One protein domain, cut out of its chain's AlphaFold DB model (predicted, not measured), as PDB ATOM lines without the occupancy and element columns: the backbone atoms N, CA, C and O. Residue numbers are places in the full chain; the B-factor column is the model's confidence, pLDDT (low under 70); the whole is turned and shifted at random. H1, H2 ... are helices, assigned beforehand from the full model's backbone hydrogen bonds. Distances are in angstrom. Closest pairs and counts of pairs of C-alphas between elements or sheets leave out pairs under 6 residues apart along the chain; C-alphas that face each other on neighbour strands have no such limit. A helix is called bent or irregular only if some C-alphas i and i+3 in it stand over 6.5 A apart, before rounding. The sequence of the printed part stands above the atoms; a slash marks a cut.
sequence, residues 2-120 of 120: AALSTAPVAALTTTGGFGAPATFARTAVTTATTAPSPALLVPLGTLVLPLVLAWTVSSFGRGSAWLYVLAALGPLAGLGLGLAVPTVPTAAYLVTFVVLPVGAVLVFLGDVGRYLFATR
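Overview. This is residues 2 to 120 of the 120 residues of an uncharacterized protein of Halogranum gelatinilyticum (UniProt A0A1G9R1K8). Three long bent helices, H4, H5 and H6, run up and down in a row, with H5 between the other two; at the end where H4 and H5 turn away from each other, H3 packs across H4a and H5b. H1 and H2 form a small corner past the H6 edge of this row, and residues 112 to 120, mostly the last part of H6, stick out as a free arm. The 119 printed residues include six named helices, H1 to H6 in chain order, and no named strand; the class is all helix. The whole is loose, with a radius of gyration of the C-alphas of 17.2 A and spans of 50 by 38 by 25 A.

Arrangement. H1, residues 2 to 6, and H2, residues 8 to 13, only just touch, only at the corner, with 3 pairs of C-alphas within 8 A; the closest are Leu 4 and Ala 11, 5.6 A. H3, residues 21 to 32, is apart from H2. By hydrogen bonds H4, residues 38 to 60, H5, residues 65 to 84, and H6, residues 90 to 118, were each assigned as one helix, but they are bent: C-alphas 47 and 50 are 6.6 A apart, 72 and 75 6.6 A, 97 and 100 6.7 A. Their arms are H4a, 38 to 47, H4b, 50 to 60, H5a, 65 to 72, H5b, 75 to 84, H6a, 90 to 97, and H6b, 100 to 118. H3 touches H4a at a steep tilt of 56 degrees, opposite ways, closest at C-alphas 28 and 39, 5.3 A. With residues 21 to 25 alone, H3 touches H5b, about perpendicular at 85 degrees, closest at C-alphas 22 and 79, 5.1 A. H4b and H5a are a helical hairpin at a shallow tilt of 6 degrees, closest at C-alphas 50 and 72, 5.2 A. H5b and H6a are another, at a steep tilt of 43 degrees, closest at C-alphas 75 and 97, 4.8 A. H6b, with residues 100 to 108 alone, touches H5a at a shallow tilt of 21 degrees, opposite ways, closest at C-alphas 68 and 104, 5.1 A. H4b and H6b are apart. Every O i to N i+4 pair is within hydrogen-bond range in H1, H2, H3, H4b, H5b, H6a and H6b; H4a has 4 of 6 and H5a 3 of 4.

Along the chain. H1 begins at C-alpha 2, (306.132, 233.390, 208.227). H3 measures 16.4 A, H4a 15.2 A, H4b 15.0 A and H5b 14.3 A. H6b, 27.0 A, ends at C-alpha 118, (280.670, 237.347, 169.830).

Size, cuts and confidence. The C-alphas farthest apart, of Thr 34 and Arg 120, are 54.7 A apart. The printed part has no cut; the link from H2 to H3 is short, the others are tight. Mean pLDDT of the printed part is 82.1; it is under 70 at residues 2 to 4, 8, 10 to 18, 61 to 62 and 120.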
ATOM      1  N   ALA A   2     305.486 234.714 208.317       56.06
ATOM      2  CA  ALA A   2     306.132 233.390 208.227       56.06
ATOM      3  C   ALA A   2     305.174 232.177 208.325       56.06
ATOM      4  O   ALA A   2     305.389 231.176 207.653       56.06
ATOM      5  N   ALA A   3     304.088 232.271 209.104       61.69
ATOM      6  CA  ALA A   3     303.098 231.195 209.231       61.69
ATOM      7  C   ALA A   3     302.213 231.005 207.980       61.69
ATOM      8  O   ALA A   3     301.825 229.880 207.676       61.69
ATOM      9  N   LEU A   4     301.925 232.076 207.222       64.12
ATOM     10  CA  LEU A   4     301.169 231.967 205.964       64.12
ATOM     11  C   LEU A   4     301.972 231.225 204.887       64.12
ATOM     12  O   LEU A   4     301.386 230.534 204.066       64.12
ATOM     13  N   SER A   5     303.300 231.369 204.887       73.44
ATOM     14  CA  SER A   5     304.172 230.726 203.901       73.44
ATOM     15  C   SER A   5     304.455 229.251 204.196       73.44
ATOM     16  O   SER A   5     304.749 228.507 203.268       73.44
ATOM     17  N   THR A   6     304.385 228.815 205.457       78.12
ATOM     18  CA  THR A   6     304.733 227.438 205.858       78.12
ATOM     19  C   THR A   6     303.518 226.553 206.129       78.12
ATOM     20  O   THR A   6     303.584 225.350 205.901       78.12
ATOM     21  N   ALA A   7     302.406 227.126 206.595       73.38
ATOM     22  CA  ALA A   7     301.178 226.392 206.893       73.38
ATOM     23  C   ALA A   7     299.941 227.281 206.643       73.38
ATOM     24  O   ALA A   7     299.252 227.661 207.593       73.38
ATOM     25  N   PRO A   8     299.635 227.621 205.374       67.00
ATOM     26  CA  PRO A   8     298.613 228.610 205.028       67.00
ATOM     27  C   PRO A   8     297.228 228.245 205.560       67.00
ATOM     28  O   PRO A   8     296.554 229.096 206.125       67.00
ATOM     29  N   VAL A   9     296.817 226.977 205.448       73.62
ATOM     30  CA  VAL A   9     295.504 226.526 205.936       73.62
ATOM     31  C   VAL A   9     295.404 226.706 207.451       73.62
ATOM     32  O   VAL A   9     294.479 227.352 207.920       73.62
ATOM     33  N   ALA A  10     296.394 226.233 208.212       68.69
ATOM     34  CA  ALA A  10     296.412 226.380 209.666       68.69
ATOM     35  C   ALA A  10     296.492 227.853 210.103       68.69
ATOM     36  O   ALA A  10     295.821 228.258 211.051       68.69
ATOM     37  N   ALA A  11     297.264 228.681 209.397       67.75
ATOM     38  CA  ALA A  11     297.336 230.119 209.649       67.75
ATOM     39  C   ALA A  11     295.999 230.832 209.375       67.75
ATOM     40  O   ALA A  11     295.664 231.791 210.066       67.75
ATOM     41  N   LEU A  12     295.225 230.349 208.397       62.38
ATOM     42  CA  LEU A  12     293.891 230.858 208.066       62.38
ATOM     43  C   LEU A  12     292.797 230.354 209.021       62.38
ATOM     44  O   LEU A  12     291.770 231.014 209.158       62.38
ATOM     45  N   THR A  13     292.985 229.202 209.668       63.41
ATOM     46  CA  THR A  13     291.949 228.563 210.499       63.41
ATOM     47  C   THR A  13     292.206 228.644 212.003       63.41
ATOM     48  O   THR A  13     291.318 228.304 212.780       63.41
ATOM     49  N   THR A  14     293.390 229.080 212.443       61.56
ATOM     50  CA  THR A  14     293.705 229.270 213.868       61.56
ATOM     51  C   THR A  14     293.274 230.649 214.370       61.56
ATOM     52  O   THR A  14     293.367 231.664 213.680       61.56
ATOM     53  N   THR A  15     292.839 230.691 215.627       53.59
ATOM     54  CA  THR A  15     292.276 231.851 216.341       53.59
ATOM     55  C   THR A  15     293.228 233.050 216.495       53.59
ATOM     56  O   THR A  15     292.791 234.103 216.945       53.59
ATOM     57  N   GLY A  16     294.506 232.924 216.114       51.81
ATOM     58  CA  GLY A  16     295.523 233.981 216.220       51.81
ATOM     59  C   GLY A  16     295.975 234.610 214.893       51.81
ATOM     60  O   GLY A  16     296.854 235.467 214.918       51.81
ATOM     61  N   GLY A  17     295.432 234.180 213.744       56.41
ATOM     62  CA  GLY A  17     295.968 234.544 212.420       56.41
ATOM     63  C   GLY A  17     295.183 235.589 211.618       56.41
ATOM     64  O   GLY A  17     295.766 236.273 210.780       56.41
ATOM     65  N   PHE A  18     293.885 235.758 211.878       60.03
ATOM     66  CA  PHE A  18     293.030 236.731 211.190       60.03
ATOM     67  C   PHE A  18     292.293 237.585 212.222       60.03
ATOM     68  O   PHE A  18     291.393 237.106 212.910       60.03
ATOM     69  N   GLY A  19     292.665 238.862 212.333       70.94
ATOM     70  CA  GLY A  19     291.842 239.826 213.059       70.94
ATOM     71  C   GLY A  19     290.480 239.943 212.375       70.94
ATOM     72  O   GLY A  19     290.417 240.051 211.151       70.94
ATOM     73  N   ALA A  20     289.389 239.901 213.145       79.00
ATOM     74  CA  ALA A  20     288.048 240.005 212.580       79.00
ATOM     75  C   ALA A  20     287.901 241.328 211.792       79.00
ATOM     76  O   ALA A  20     288.147 242.396 212.366       79.00
ATOM     77  N   PRO A  21     287.472 241.300 210.514       84.75
ATOM     78  CA  PRO A  21     287.290 242.504 209.698       84.75
ATOM     79  C   PRO A  21     286.408 243.573 210.357       84.75
ATOM     80  O   PRO A  21     286.687 244.763 210.238       84.75
ATOM     81  N   ALA A  22     285.390 243.163 211.120       85.12
ATOM     82  CA  ALA A  22     284.546 244.082 211.882       85.12
ATOM     83  C   ALA A  22     285.306 244.798 213.014       85.12
ATOM     84  O   ALA A  22     285.069 245.979 213.259       85.12
ATOM     85  N   THR A  23     286.257 244.124 213.670       87.44
ATOM     86  CA  THR A  23     287.146 244.753 214.657       87.44
ATOM     87  C   THR A  23     288.043 245.779 213.981       87.44
ATOM     88  O   THR A  23     288.121 246.906 214.458       87.44
ATOM     89  N   PHE A  24     288.646 245.433 212.837       87.56
ATOM     90  CA  PHE A  24     289.444 246.379 212.052       87.56
ATOM     91  C   PHE A  24     288.628 247.618 211.658       87.56
ATOM     92  O   PHE A  24     289.059 248.741 211.908       87.56
ATOM     93  N   ALA A  25     287.431 247.422 211.096       89.38
ATOM     94  CA  ALA A  25     286.552 248.512 210.683       89.38
ATOM     95  C   ALA A  25     286.146 249.399 211.869       89.38
ATOM     96  O   ALA A  25     286.188 250.624 211.761       89.38
ATOM     97  N   ARG A  26     285.817 248.799 213.021       89.25
ATOM     98  CA  ARG A  26     285.496 249.542 214.247       89.25
ATOM     99  C   ARG A  26     286.684 250.376 214.706       89.25
ATOM    100  O   ARG A  26     286.515 251.569 214.922       89.25
ATOM    101  N   THR A  27     287.873 249.779 214.793       90.00
ATOM    102  CA  THR A  27     289.101 250.492 215.168       90.00
ATOM    103  C   THR A  27     289.372 251.651 214.212       90.00
ATOM    104  O   THR A  27     289.574 252.774 214.669       90.00
ATOM    105  N   ALA A  28     289.283 251.415 212.900       89.19
ATOM    106  CA  ALA A  28     289.478 252.440 211.878       89.19
ATOM    107  C   ALA A  28     288.519 253.629 212.054       89.19
ATOM    108  O   ALA A  28     288.965 254.776 212.044       89.19
ATOM    109  N   VAL A  29     287.227 253.363 212.274       89.75
ATOM    110  CA  VAL A  29     286.213 254.404 212.514       89.75
ATOM    111  C   VAL A  29     286.471 255.143 213.824       89.75
ATOM    112  O   VAL A  29     286.441 256.370 213.841       89.75
ATOM    113  N   THR A  30     286.775 254.431 214.912       90.62
ATOM    114  CA  THR A  30     287.020 255.065 216.215       90.62
ATOM    115  C   THR A  30     288.253 255.959 216.191       90.62
ATOM    116  O   THR A  30     288.191 257.094 216.654       90.62
ATOM    117  N   THR A  31     289.355 255.505 215.590       88.88
ATOM    118  CA  THR A  31     290.583 256.302 215.475       88.88
ATOM    119  C   THR A  31     290.357 257.532 214.601       88.88
ATOM    120  O   THR A  31     290.828 258.620 214.940       88.88
ATOM    121  N   ALA A  32     289.564 257.393 213.535       88.75
ATOM    122  CA  ALA A  32     289.262 258.489 212.625       88.75
ATOM    123  C   ALA A  32     288.535 259.679 213.269       88.75
ATOM    124  O   ALA A  32     288.598 260.784 212.737       88.75
ATOM    125  N   THR A  33     287.886 259.483 214.423       88.62
ATOM    126  CA  THR A  33     287.249 260.581 215.173       88.62
ATOM    127  C   THR A  33     288.256 261.582 215.744       88.62
ATOM    128  O   THR A  33     287.895 262.718 216.030       88.62
ATOM    129  N   THR A  34     289.518 261.171 215.887       89.69
ATOM    130  CA  THR A  34     290.603 261.994 216.446       89.69
ATOM    131  C   THR A  34     291.608 262.468 215.398       89.69
ATOM    132  O   THR A  34     292.184 263.541 215.555       89.69
ATOM    133  N   ALA A  35     291.810 261.710 214.316       87.62
ATOM    134  CA  ALA A  35     292.688 262.085 213.209       87.62
ATOM    135  C   ALA A  35     292.291 261.348 211.918       87.62
ATOM    136  O   ALA A  35     291.994 260.155 211.985       87.62
ATOM    137  N   PRO A  36     292.338 261.988 210.733       84.94
ATOM    138  CA  PRO A  36     292.076 261.311 209.465       84.94
ATOM    139  C   PRO A  36     292.963 260.072 209.286       84.94
ATOM    140  O   PRO A  36     294.175 260.136 209.483       84.94
ATOM    141  N   SER A  37     292.363 258.944 208.893       87.44
ATOM    142  CA  SER A  37     293.075 257.673 208.742       87.44
ATOM    143  C   SER A  37     292.753 256.998 207.408       87.44
ATOM    144  O   SER A  37     291.574 256.800 207.100       87.44
ATOM    145  N   PRO A  38     293.767 256.553 206.636       89.12
ATOM    146  CA  PRO A  38     293.544 255.766 205.424       89.12
ATOM    147  C   PRO A  38     292.893 254.406 205.717       89.12
ATOM    148  O   PRO A  38     292.329 253.794 204.815       89.12
ATOM    149  N   ALA A  39     292.892 253.946 206.975       88.25
ATOM    150  CA  ALA A  39     292.190 252.728 207.376       88.25
ATOM    151  C   ALA A  39     290.670 252.800 207.118       88.25
ATOM    152  O   ALA A  39     290.034 251.759 206.964       88.25
ATOM    153  N   LEU A  40     290.094 254.008 207.007       89.12
ATOM    154  CA  LEU A  40     288.692 254.213 206.629       89.12
ATOM    155  C   LEU A  40     288.364 253.768 205.199       89.12
ATOM    156  O   LEU A  40     287.197 253.511 204.905       89.12
ATOM    157  N   LEU A  41     289.356 253.649 204.310       90.56
ATOM    158  CA  LEU A  41     289.117 253.246 202.923       90.56
ATOM    159  C   LEU A  41     288.472 251.862 202.825       90.56
ATOM    160  O   LEU A  41     287.691 251.625 201.910       90.56
ATOM    161  N   VAL A  42     288.746 250.966 203.776       86.69
ATOM    162  CA  VAL A  42     288.137 249.632 203.810       86.69
ATOM    163  C   VAL A  42     286.635 249.705 204.121       86.69
ATOM    164  O   VAL A  42     285.862 249.294 203.257       86.69
ATOM    165  N   PRO A  43     286.174 250.244 205.275       89.69
ATOM    166  CA  PRO A  43     284.743 250.340 205.564       89.69
ATOM    167  C   PRO A  43     283.989 251.229 204.564       89.69
ATOM    168  O   PRO A  43     282.874 250.890 204.161       89.69
ATOM    169  N   LEU A  44     284.594 252.330 204.101       91.75
ATOM    170  CA  LEU A  44     283.992 253.177 203.068       91.75
ATOM    171  C   LEU A  44     283.890 252.439 201.732       91.75
ATOM    172  O   LEU A  44     282.835 252.454 201.105       91.75
ATOM    173  N   GLY A  45     284.945 251.738 201.323       88.75
ATOM    174  CA  GLY A  45     284.958 250.930 200.107       88.75
ATOM    175  C   GLY A  45     283.887 249.843 200.129       88.75
ATOM    176  O   GLY A  45     283.171 249.682 199.146       88.75
ATOM    177  N   THR A  46     283.692 249.161 201.262       90.12
ATOM    178  CA  THR A  46     282.621 248.158 201.406       90.12
ATOM    179  C   THR A  46     281.207 248.733 201.311       90.12
ATOM    180  O   THR A  46     280.302 248.014 200.902       90.12
ATOM    181  N   LEU A  47     281.008 250.010 201.655       89.44
ATOM    182  CA  LEU A  47     279.722 250.701 201.499       89.44
ATOM    183  C   LEU A  47     279.515 251.207 200.068       89.44
ATOM    184  O   LEU A  47     278.434 251.065 199.502       89.44
ATOM    185  N   VAL A  48     280.556 251.800 199.480       91.50
ATOM    186  CA  VAL A  48     280.488 252.473 198.176       91.50
ATOM    187  C   VAL A  48     280.479 251.475 197.019       91.50
ATOM    188  O   VAL A  48     279.757 251.681 196.047       91.50
ATOM    189  N   LEU A  49     281.234 250.377 197.114       86.12
ATOM    190  CA  LEU A  49     281.364 249.385 196.043       86.12
ATOM    191  C   LEU A  49     280.018 248.839 195.524       86.12
ATOM    192  O   LEU A  49     279.809 248.888 194.309       86.12
ATOM    193  N   PRO A  50     279.085 248.351 196.371       86.19
ATOM    194  CA  PRO A  50     277.800 247.865 195.877       86.19
ATOM    195  C   PRO A  50     276.955 248.973 195.240       86.19
ATOM    196  O   PRO A  50     276.247 248.697 194.278       86.19
ATOM    197  N   LEU A  51     277.055 250.224 195.711       90.12
ATOM    198  CA  LEU A  51     276.336 251.362 195.122       90.12
ATOM    199  C   LEU A  51     276.858 251.694 193.723       90.12
ATOM    200  O   LEU A  51     276.069 251.869 192.797       90.12
ATOM    201  N   VAL A  52     278.182 251.738 193.562       86.62
ATOM    202  CA  VAL A  52     278.819 251.994 192.264       86.62
ATOM    203  C   VAL A  52     278.468 250.886 191.279       86.62
ATOM    204  O   VAL A  52     278.044 251.182 190.166       86.62
ATOM    205  N   LEU A  53     278.556 249.618 191.689       83.06
ATOM    206  CA  LEU A  53     278.187 248.503 190.818       83.06
ATOM    207  C   LEU A  53     276.690 248.492 190.496       83.06
ATOM    208  O   LEU A  53     276.336 248.272 189.343       83.06
ATOM    209  N   ALA A  54     275.813 248.779 191.461       86.25
ATOM    210  CA  ALA A  54     274.380 248.901 191.203       86.25
ATOM    211  C   ALA A  54     274.087 250.011 190.183       86.25
ATOM    212  O   ALA A  54     273.296 249.797 189.267       86.25
ATOM    213  N   TRP A  55     274.762 251.159 190.293       86.69
ATOM    214  CA  TRP A  55     274.664 252.254 189.327       86.69
ATOM    215  C   TRP A  55     275.175 251.858 187.937       86.69
ATOM    216  O   TRP A  55     274.525 252.119 186.922       86.69
ATOM    217  N   THR A  56     276.338 251.211 187.863       80.75
ATOM    218  CA  THR A  56     276.903 250.736 186.594       80.75
ATOM    219  C   THR A  56     275.975 249.720 185.931       80.75
ATOM    220  O   THR A  56     275.714 249.810 184.733       80.75
ATOM    221  N   VAL A  57     275.436 248.774 186.699       84.06
ATOM    222  CA  VAL A  57     274.550 247.729 186.182       84.06
ATOM    223  C   VAL A  57     273.180 248.286 185.802       84.06
ATOM    224  O   VAL A  57     272.642 247.865 184.783       84.06
ATOM    225  N   SER A  58     272.629 249.258 186.532       84.50
ATOM    226  CA  SER A  58     271.369 249.902 186.137       84.50
ATOM    227  C   SER A  58     271.512 250.730 184.858       84.50
ATOM    228  O   SER A  58     270.577 250.790 184.061       84.50
ATOM    229  N   SER A  59     272.685 251.331 184.643       83.00
ATOM    230  CA  SER A  59     272.961 252.177 183.476       83.00
ATOM    231  C   SER A  59     273.344 251.372 182.230       83.00
ATOM    232  O   SER A  59     273.001 251.763 181.116       83.00
ATOM    233  N   PHE A  60     274.060 250.254 182.399       75.19
ATOM    234  CA  PHE A  60     274.717 249.547 181.289       75.19
ATOM    235  C   PHE A  60     274.502 248.026 181.283       75.19
ATOM    236  O   PHE A  60     274.802 247.364 180.290       75.19
ATOM    237  N   GLY A  61     274.021 247.450 182.382       68.38
ATOM    238  CA  GLY A  61     273.933 246.006 182.572       68.38
ATOM    239  C   GLY A  61     272.585 245.409 182.169       68.38
ATOM    240  O   GLY A  61     271.525 246.018 182.300       68.38
ATOM    241  N   ARG A  62     272.617 244.154 181.715       69.81
ATOM    242  CA  ARG A  62     271.442 243.285 181.546       69.81
ATOM    243  C   ARG A  62     271.776 241.882 182.056       69.81
ATOM    244  O   ARG A  62     272.937 241.481 182.047       69.81
ATOM    245  N   GLY A  63     270.763 241.128 182.480       76.75
ATOM    246  CA  GLY A  63     270.912 239.713 182.843       76.75
ATOM    247  C   GLY A  63     271.841 239.471 184.039       76.75
ATOM    248  O   GLY A  63     271.600 239.991 185.128       76.75
ATOM    249  N   SER A  64     272.899 238.680 183.827       75.19
ATOM    250  CA  SER A  64     273.886 238.230 184.828       75.19
ATOM    251  C   SER A  64     274.636 239.357 185.536       75.19
ATOM    252  O   SER A  64     275.200 239.128 186.602       75.19
ATOM    253  N   ALA A  65     274.593 240.583 185.007       78.00
ATOM    254  CA  ALA A  65     275.272 241.738 185.583       78.00
ATOM    255  C   ALA A  65     274.896 242.025 187.052       78.00
ATOM    256  O   ALA A  65     275.723 242.479 187.843       78.00
ATOM    257  N   TRP A  66     273.671 241.688 187.455       79.62
ATOM    258  CA  TRP A  66     273.218 241.837 188.840       79.62
ATOM    259  C   TRP A  66     273.905 240.878 189.822       79.62
ATOM    260  O   TRP A  66     273.982 241.180 191.013       79.62
ATOM    261  N   LEU A  67     274.472 239.763 189.346       80.94
ATOM    262  CA  LEU A  67     275.231 238.833 190.188       80.94
ATOM    263  C   LEU A  67     276.511 239.483 190.743       80.94
ATOM    264  O   LEU A  67     276.914 239.176 191.863       80.94
ATOM    265  N   TYR A  68     277.103 240.439 190.015       79.75
ATOM    266  CA  TYR A  68     278.260 241.217 190.480       79.75
ATOM    267  C   TYR A  68     277.903 242.112 191.662       79.75
ATOM    268  O   TYR A  68     278.650 242.197 192.635       79.75
ATOM    269  N   VAL A  69     276.727 242.740 191.595       80.88
ATOM    270  CA  VAL A  69     276.202 243.589 192.668       80.88
ATOM    271  C   VAL A  69     275.950 242.749 193.918       80.88
ATOM    272  O   VAL A  69     276.371 243.134 195.005       80.88
ATOM    273  N   LEU A  70     275.332 241.573 193.767       84.56
ATOM    274  CA  LEU A  70     275.074 240.665 194.890       84.56
ATOM    275  C   LEU A  70     276.363 240.199 195.570       84.56
ATOM    276  O   LEU A  70     276.452 240.202 196.795       84.56
ATOM    277  N   ALA A  71     277.387 239.847 194.798       85.69
ATOM    278  CA  ALA A  71     278.676 239.470 195.366       85.69
ATOM    279  C   ALA A  71     279.384 240.640 196.067       85.69
ATOM    280  O   ALA A  71     280.043 240.438 197.088       85.69
ATOM    281  N   ALA A  72     279.215 241.869 195.568       84.94
ATOM    282  CA  ALA A  72     279.743 243.077 196.197       84.94
ATOM    283  C   ALA A  72     279.037 243.449 197.511       84.94
ATOM    284  O   ALA A  72     279.606 244.178 198.322       84.94
ATOM    285  N   LEU A  73     277.840 242.910 197.765       89.94
ATOM    286  CA  LEU A  73     277.211 242.962 199.089       89.94
ATOM    287  C   LEU A  73     277.871 242.000 200.087       89.94
ATOM    288  O   LEU A  73     277.647 242.142 201.287       89.94
ATOM    289  N   GLY A  74     278.702 241.056 199.632       91.19
ATOM    290  CA  GLY A  74     279.410 240.098 200.482       91.19
ATOM    291  C   GLY A  74     280.184 240.772 201.619       91.19
ATOM    292  O   GLY A  74     279.863 240.519 202.780       91.19
ATOM    293  N   PRO A  75     281.136 241.679 201.335       90.50
ATOM    294  CA  PRO A  75     281.884 242.391 202.370       90.50
ATOM    295  C   PRO A  75     280.994 243.211 203.316       90.50
ATOM    296  O   PRO A  75     281.247 243.256 204.519       90.50
ATOM    297  N   LEU A  76     279.919 243.815 202.793       91.12
ATOM    298  CA  LEU A  76     278.936 244.553 203.590       91.12
ATOM    299  C   LEU A  76     278.223 243.624 204.587       91.12
ATOM    300  O   LEU A  76     278.139 243.931 205.777       91.12
ATOM    301  N   ALA A  77     277.769 242.459 204.118       90.56
ATOM    302  CA  ALA A  77     277.172 241.426 204.955       90.56
ATOM    303  C   ALA A  77     278.178 240.878 205.976       90.56
ATOM    304  O   ALA A  77     277.828 240.684 207.136       90.56
ATOM    305  N   GLY A  78     279.440 240.690 205.580       89.12
ATOM    306  CA  GLY A  78     280.520 240.265 206.469       89.12
ATOM    307  C   GLY A  78     280.780 241.257 207.606       89.12
ATOM    308  O   GLY A  78     280.913 240.843 208.760       89.12
ATOM    309  N   LEU A  79     280.787 242.565 207.318       89.25
ATOM    310  CA  LEU A  79     280.856 243.600 208.356       89.25
ATOM    311  C   LEU A  79     279.614 243.588 209.252       89.25
ATOM    312  O   LEU A  79     279.755 243.584 210.473       89.25
ATOM    313  N   GLY A  80     278.412 243.544 208.668       87.69
ATOM    314  CA  GLY A  80     277.154 243.525 209.421       87.69
ATOM    315  C   GLY A  80     277.052 242.332 210.376       87.69
ATOM    316  O   GLY A  80     276.743 242.506 211.555       87.69
ATOM    317  N   LEU A  81     277.405 241.134 209.902       85.88
ATOM    318  CA  LEU A  81     277.454 239.916 210.715       85.88
ATOM    319  C   LEU A  81     278.450 240.043 211.871       85.88
ATOM    320  O   LEU A  81     278.112 239.697 212.999       85.88
ATOM    321  N   GLY A  82     279.645 240.583 211.621       81.25
ATOM    322  CA  GLY A  82     280.659 240.788 212.660       81.25
ATOM    323  C   GLY A  82     280.309 241.861 213.698       81.25
ATOM    324  O   GLY A  82     280.924 241.904 214.764       81.25
ATOM    325  N   LEU A  83     279.333 242.729 213.412       81.56
ATOM    326  CA  LEU A  83     278.776 243.674 214.384       81.56
ATOM    327  C   LEU A  83     277.635 243.064 215.204       81.56
ATOM    328  O   LEU A  83     277.497 243.399 216.378       81.56
ATOM    329  N   ALA A  84     276.831 242.190 214.596       83.56
ATOM    330  CA  ALA A  84     275.654 241.596 215.226       83.56
ATOM    331  C   ALA A  84     275.961 240.320 216.028       83.56
ATOM    332  O   ALA A  84     275.232 239.994 216.964       83.56
ATOM    333  N   VAL A  85     277.016 239.585 215.664       81.69
ATOM    334  CA  VAL A  85     277.321 238.262 216.219       81.69
ATOM    335  C   VAL A  85     278.656 238.297 216.977       81.69
ATOM    336  O   VAL A  85     279.673 238.665 216.386       81.69
ATOM    337  N   PRO A  86     278.705 237.876 218.261       73.06
ATOM    338  CA  PRO A  86     279.918 237.959 219.085       73.06
ATOM    339  C   PRO A  86     281.092 237.135 218.551       73.06
ATOM    340  O   PRO A  86     282.252 237.495 218.739       73.06
ATOM    341  N   THR A  87     280.794 236.010 217.902       80.44
ATOM    342  CA  THR A  87     281.781 235.097 217.327       80.44
ATOM    343  C   THR A  87     281.346 234.700 215.923       80.44
ATOM    344  O   THR A  87     280.384 233.963 215.726       80.44
ATOM    345  N   VAL A  88     282.062 235.210 214.925       81.00
ATOM    346  CA  VAL A  88     281.864 234.843 213.520       81.00
ATOM    347  C   VAL A  88     283.009 233.918 213.105       81.00
ATOM    348  O   VAL A  88     284.169 234.293 213.292       81.00
ATOM    349  N   PRO A  89     282.727 232.727 212.545       83.31
ATOM    350  CA  PRO A  89     283.770 231.828 212.067       83.31
ATOM    351  C   PRO A  89     284.638 232.493 210.995       83.31
ATOM    352  O   PRO A  89     284.112 233.130 210.081       83.31
ATOM    353  N   THR A  90     285.956 232.278 211.027       82.50
ATOM    354  CA  THR A  90     286.882 232.838 210.024       82.50
ATOM    355  C   THR A  90     286.482 232.481 208.592       82.50
ATOM    356  O   THR A  90     286.574 233.315 207.697       82.50
ATOM    357  N   ALA A  91     285.944 231.276 208.378       83.94
ATOM    358  CA  ALA A  91     285.425 230.850 207.081       83.94
ATOM    359  C   ALA A  91     284.327 231.783 206.537       83.94
ATOM    360  O   ALA A  91     284.314 232.068 205.343       83.94
ATOM    361  N   ALA A  92     283.448 232.318 207.390       86.38
ATOM    362  CA  ALA A  92     282.411 233.255 206.961       86.38
ATOM    363  C   ALA A  92     283.016 234.582 206.477       86.38
ATOM    364  O   ALA A  92     282.572 235.135 205.468       86.38
ATOM    365  N   TYR A  93     284.079 235.059 207.134       86.94
ATOM    366  CA  TYR A  93     284.833 236.222 206.663       86.94
ATOM    367  C   TYR A  93     285.556 235.945 205.344       86.94
ATOM    368  O   TYR A  93     285.507 236.775 204.441       86.94
ATOM    369  N   LEU A  94     286.163 234.768 205.179       86.56
ATOM    370  CA  LEU A  94     286.796 234.391 203.911       86.56
ATOM    371  C   LEU A  94     285.777 234.332 202.768       86.56
ATOM    372  O   LEU A  94     286.042 234.831 201.677       86.56
ATOM    373  N   VAL A  95     284.587 233.785 203.015       89.88
ATOM    374  CA  VAL A  95     283.527 233.740 202.002       89.88
ATOM    375  C   VAL A  95     283.086 235.149 201.603       89.88
ATOM    376  O   VAL A  95     283.030 235.465 200.416       89.88
ATOM    377  N   THR A  96     282.812 236.006 202.587       90.25
ATOM    378  CA  THR A  96     282.246 237.345 202.360       90.25
ATOM    379  C   THR A  96     283.245 238.348 201.788       90.25
ATOM    380  O   THR A  96     282.872 239.129 200.917       90.25
ATOM    381  N   PHE A  97     284.507 238.315 202.221       87.56
ATOM    382  CA  PHE A  97     285.535 239.277 201.799       87.56
ATOM    383  C   PHE A  97     286.442 238.782 200.672       87.56
ATOM    384  O   PHE A  97     287.131 239.601 200.068       87.56
ATOM    385  N   VAL A  98     286.473 237.477 200.387       87.50
ATOM    386  CA  VAL A  98     287.392 236.911 199.385       87.50
ATOM    387  C   VAL A  98     286.640 236.121 198.326       87.50
ATOM    388  O   VAL A  98     286.669 236.500 197.159       87.50
ATOM    389  N   VAL A  99     285.942 235.049 198.710       90.06
ATOM    390  CA  VAL A  99     285.353 234.112 197.737       90.06
ATOM    391  C   VAL A  99     284.289 234.792 196.879       90.06
ATOM    392  O   VAL A  99     284.344 234.678 195.657       90.06
ATOM    393  N   LEU A 100     283.352 235.520 197.492       89.75
ATOM    394  CA  LEU A 100     282.301 236.226 196.757       89.75
ATOM    395  C   LEU A 100     282.878 237.300 195.814       89.75
ATOM    396  O   LEU A 100     282.586 237.224 194.618       89.75
ATOM    397  N   PRO A 101     283.731 238.242 196.272       85.31
ATOM    398  CA  PRO A 101     284.348 239.225 195.381       85.31
ATOM    399  C   PRO A 101     285.140 238.601 194.227       85.31
ATOM    400  O   PRO A 101     284.951 238.994 193.077       85.31
ATOM    401  N   VAL A 102     285.989 237.605 194.505       89.12
ATOM    402  CA  VAL A 102     286.786 236.930 193.466       89.12
ATOM    403  C   VAL A 102     285.876 236.210 192.474       89.12
ATOM    404  O   VAL A 102     286.058 236.354 191.267       89.12
ATOM    405  N   GLY A 103     284.864 235.489 192.960       87.12
ATOM    406  CA  GLY A 103     283.883 234.813 192.115       87.12
ATOM    407  C   GLY A 103     283.162 235.780 191.177       87.12
ATOM    408  O   GLY A 103     283.065 235.511 189.982       87.12
ATOM    409  N   ALA A 104     282.732 236.942 191.674       84.88
ATOM    410  CA  ALA A 104     282.114 237.958 190.826       84.88
ATOM    411  C   ALA A 104     283.057 238.518 189.764       84.88
ATOM    412  O   ALA A 104     282.635 238.668 188.620       84.88
ATOM    413  N   VAL A 105     284.320 238.788 190.107       83.81
ATOM    414  CA  VAL A 105     285.315 239.240 189.123       83.81
ATOM    415  C   VAL A 105     285.504 238.191 188.028       83.81
ATOM    416  O   VAL A 105     285.516 238.539 186.850       83.81
ATOM    417  N   LEU A 106     285.597 236.908 188.385       86.94
ATOM    418  CA  LEU A 106     285.755 235.826 187.409       86.94
ATOM    419  C   LEU A 106     284.546 235.702 186.475       86.94
ATOM    420  O   LEU A 106     284.725 235.579 185.263       86.94
ATOM    421  N   VAL A 107     283.326 235.779 187.012       84.06
ATOM    422  CA  VAL A 107     282.102 235.747 186.194       84.06
ATOM    423  C   VAL A 107     282.031 236.983 185.287       84.06
ATOM    424  O   VAL A 107     281.730 236.841 184.103       84.06
ATOM    425  N   PHE A 108     282.409 238.164 185.791       82.56
ATOM    426  CA  PHE A 108     282.468 239.401 185.008       82.56
ATOM    427  C   PHE A 108     283.454 239.298 183.846       82.56
ATOM    428  O   PHE A 108     283.101 239.613 182.710       82.56
ATOM    429  N   LEU A 109     284.664 238.797 184.100       84.50
ATOM    430  CA  LEU A 109     285.654 238.536 183.055       84.50
ATOM    431  C   LEU A 109     285.134 237.530 182.019       84.50
ATOM    432  O   LEU A 109     285.365 237.719 180.824       84.50
ATOM    433  N   GLY A 110     284.414 236.496 182.457       85.88
ATOM    434  CA  GLY A 110     283.765 235.532 181.568       85.88
ATOM    435  C   GLY A 110     282.732 236.182 180.646       85.88
ATOM    436  O   GLY A 110     282.763 235.958 179.433       85.88
ATOM    437  N   ASP A 111     281.864 237.036 181.191       84.00
ATOM    438  CA  ASP A 111     280.859 237.771 180.413       84.00
ATOM    439  C   ASP A 111     281.494 238.751 179.420       84.00
ATOM    440  O   ASP A 111     281.084 238.795 178.255       84.00
ATOM    441  N   VAL A 112     282.521 239.494 179.845       81.25
ATOM    442  CA  VAL A 112     283.282 240.396 178.965       81.25
ATOM    443  C   VAL A 112     283.963 239.608 177.848       81.25
ATOM    444  O   VAL A 112     283.860 239.988 176.683       81.25
ATOM    445  N   GLY A 113     284.608 238.484 178.171       85.31
ATOM    446  CA  GLY A 113     285.232 237.605 177.185       85.31
ATOM    447  C   GLY A 113     284.220 237.109 176.152       85.31
ATOM    448  O   GLY A 113     284.430 237.284 174.952       85.31
ATOM    449  N   ARG A 114     283.082 236.570 176.605       86.06
ATOM    450  CA  ARG A 114     282.000 236.096 175.730       86.06
ATOM    451  C   ARG A 114     281.485 237.199 174.805       86.06
ATOM    452  O   ARG A 114     281.271 236.943 173.623       86.06
ATOM    453  N   TYR A 115     281.293 238.408 175.329       83.94
ATOM    454  CA  TYR A 115     280.868 239.557 174.532       83.94
ATOM    455  C   TYR A 115     281.895 239.913 173.450       83.94
ATOM    456  O   TYR A 115     281.526 240.041 172.284       83.94
ATOM    457  N   LEU A 116     283.180 240.012 173.810       85.38
ATOM    458  CA  LEU A 116     284.261 240.330 172.871       85.38
ATOM    459  C   LEU A 116     284.439 239.261 171.783       85.38
ATOM    460  O   LEU A 116     284.747 239.615 170.651       85.38
ATOM    461  N   PHE A 117     284.239 237.979 172.098       91.31
ATOM    462  CA  PHE A 117     284.282 236.903 171.101       91.31
ATOM    463  C   PHE A 117     283.063 236.885 170.171       91.31
ATOM    464  O   PHE A 117     283.192 236.461 169.033       91.31
ATOM    465  N   ALA A 118     281.892 237.325 170.637       87.88
ATOM    466  CA  ALA A 118     280.670 237.347 169.830       87.88
ATOM    467  C   ALA A 118     280.538 238.591 168.932       87.88
ATOM    468  O   ALA A 118     279.706 238.604 168.030       87.88
ATOM    469  N   THR A 119     281.298 239.653 169.217       80.94
ATOM    470  CA  THR A 119     281.229 240.949 168.512       80.94
ATOM    471  C   THR A 119     282.458 241.252 167.652       80.94
ATOM    472  O   THR A 119     282.533 242.325 167.053       80.94
ATOM    473  N   ARG A 120     283.408 240.317 167.587       58.94
ATOM    474  CA  ARG A 120     284.510 240.291 166.619       58.94
ATOM    475  C   ARG A 120     284.161 239.354 165.475       58.94
ATOM    476  O   ARG A 120     284.598 239.666 164.348       58.94
TER     477      ARG A 120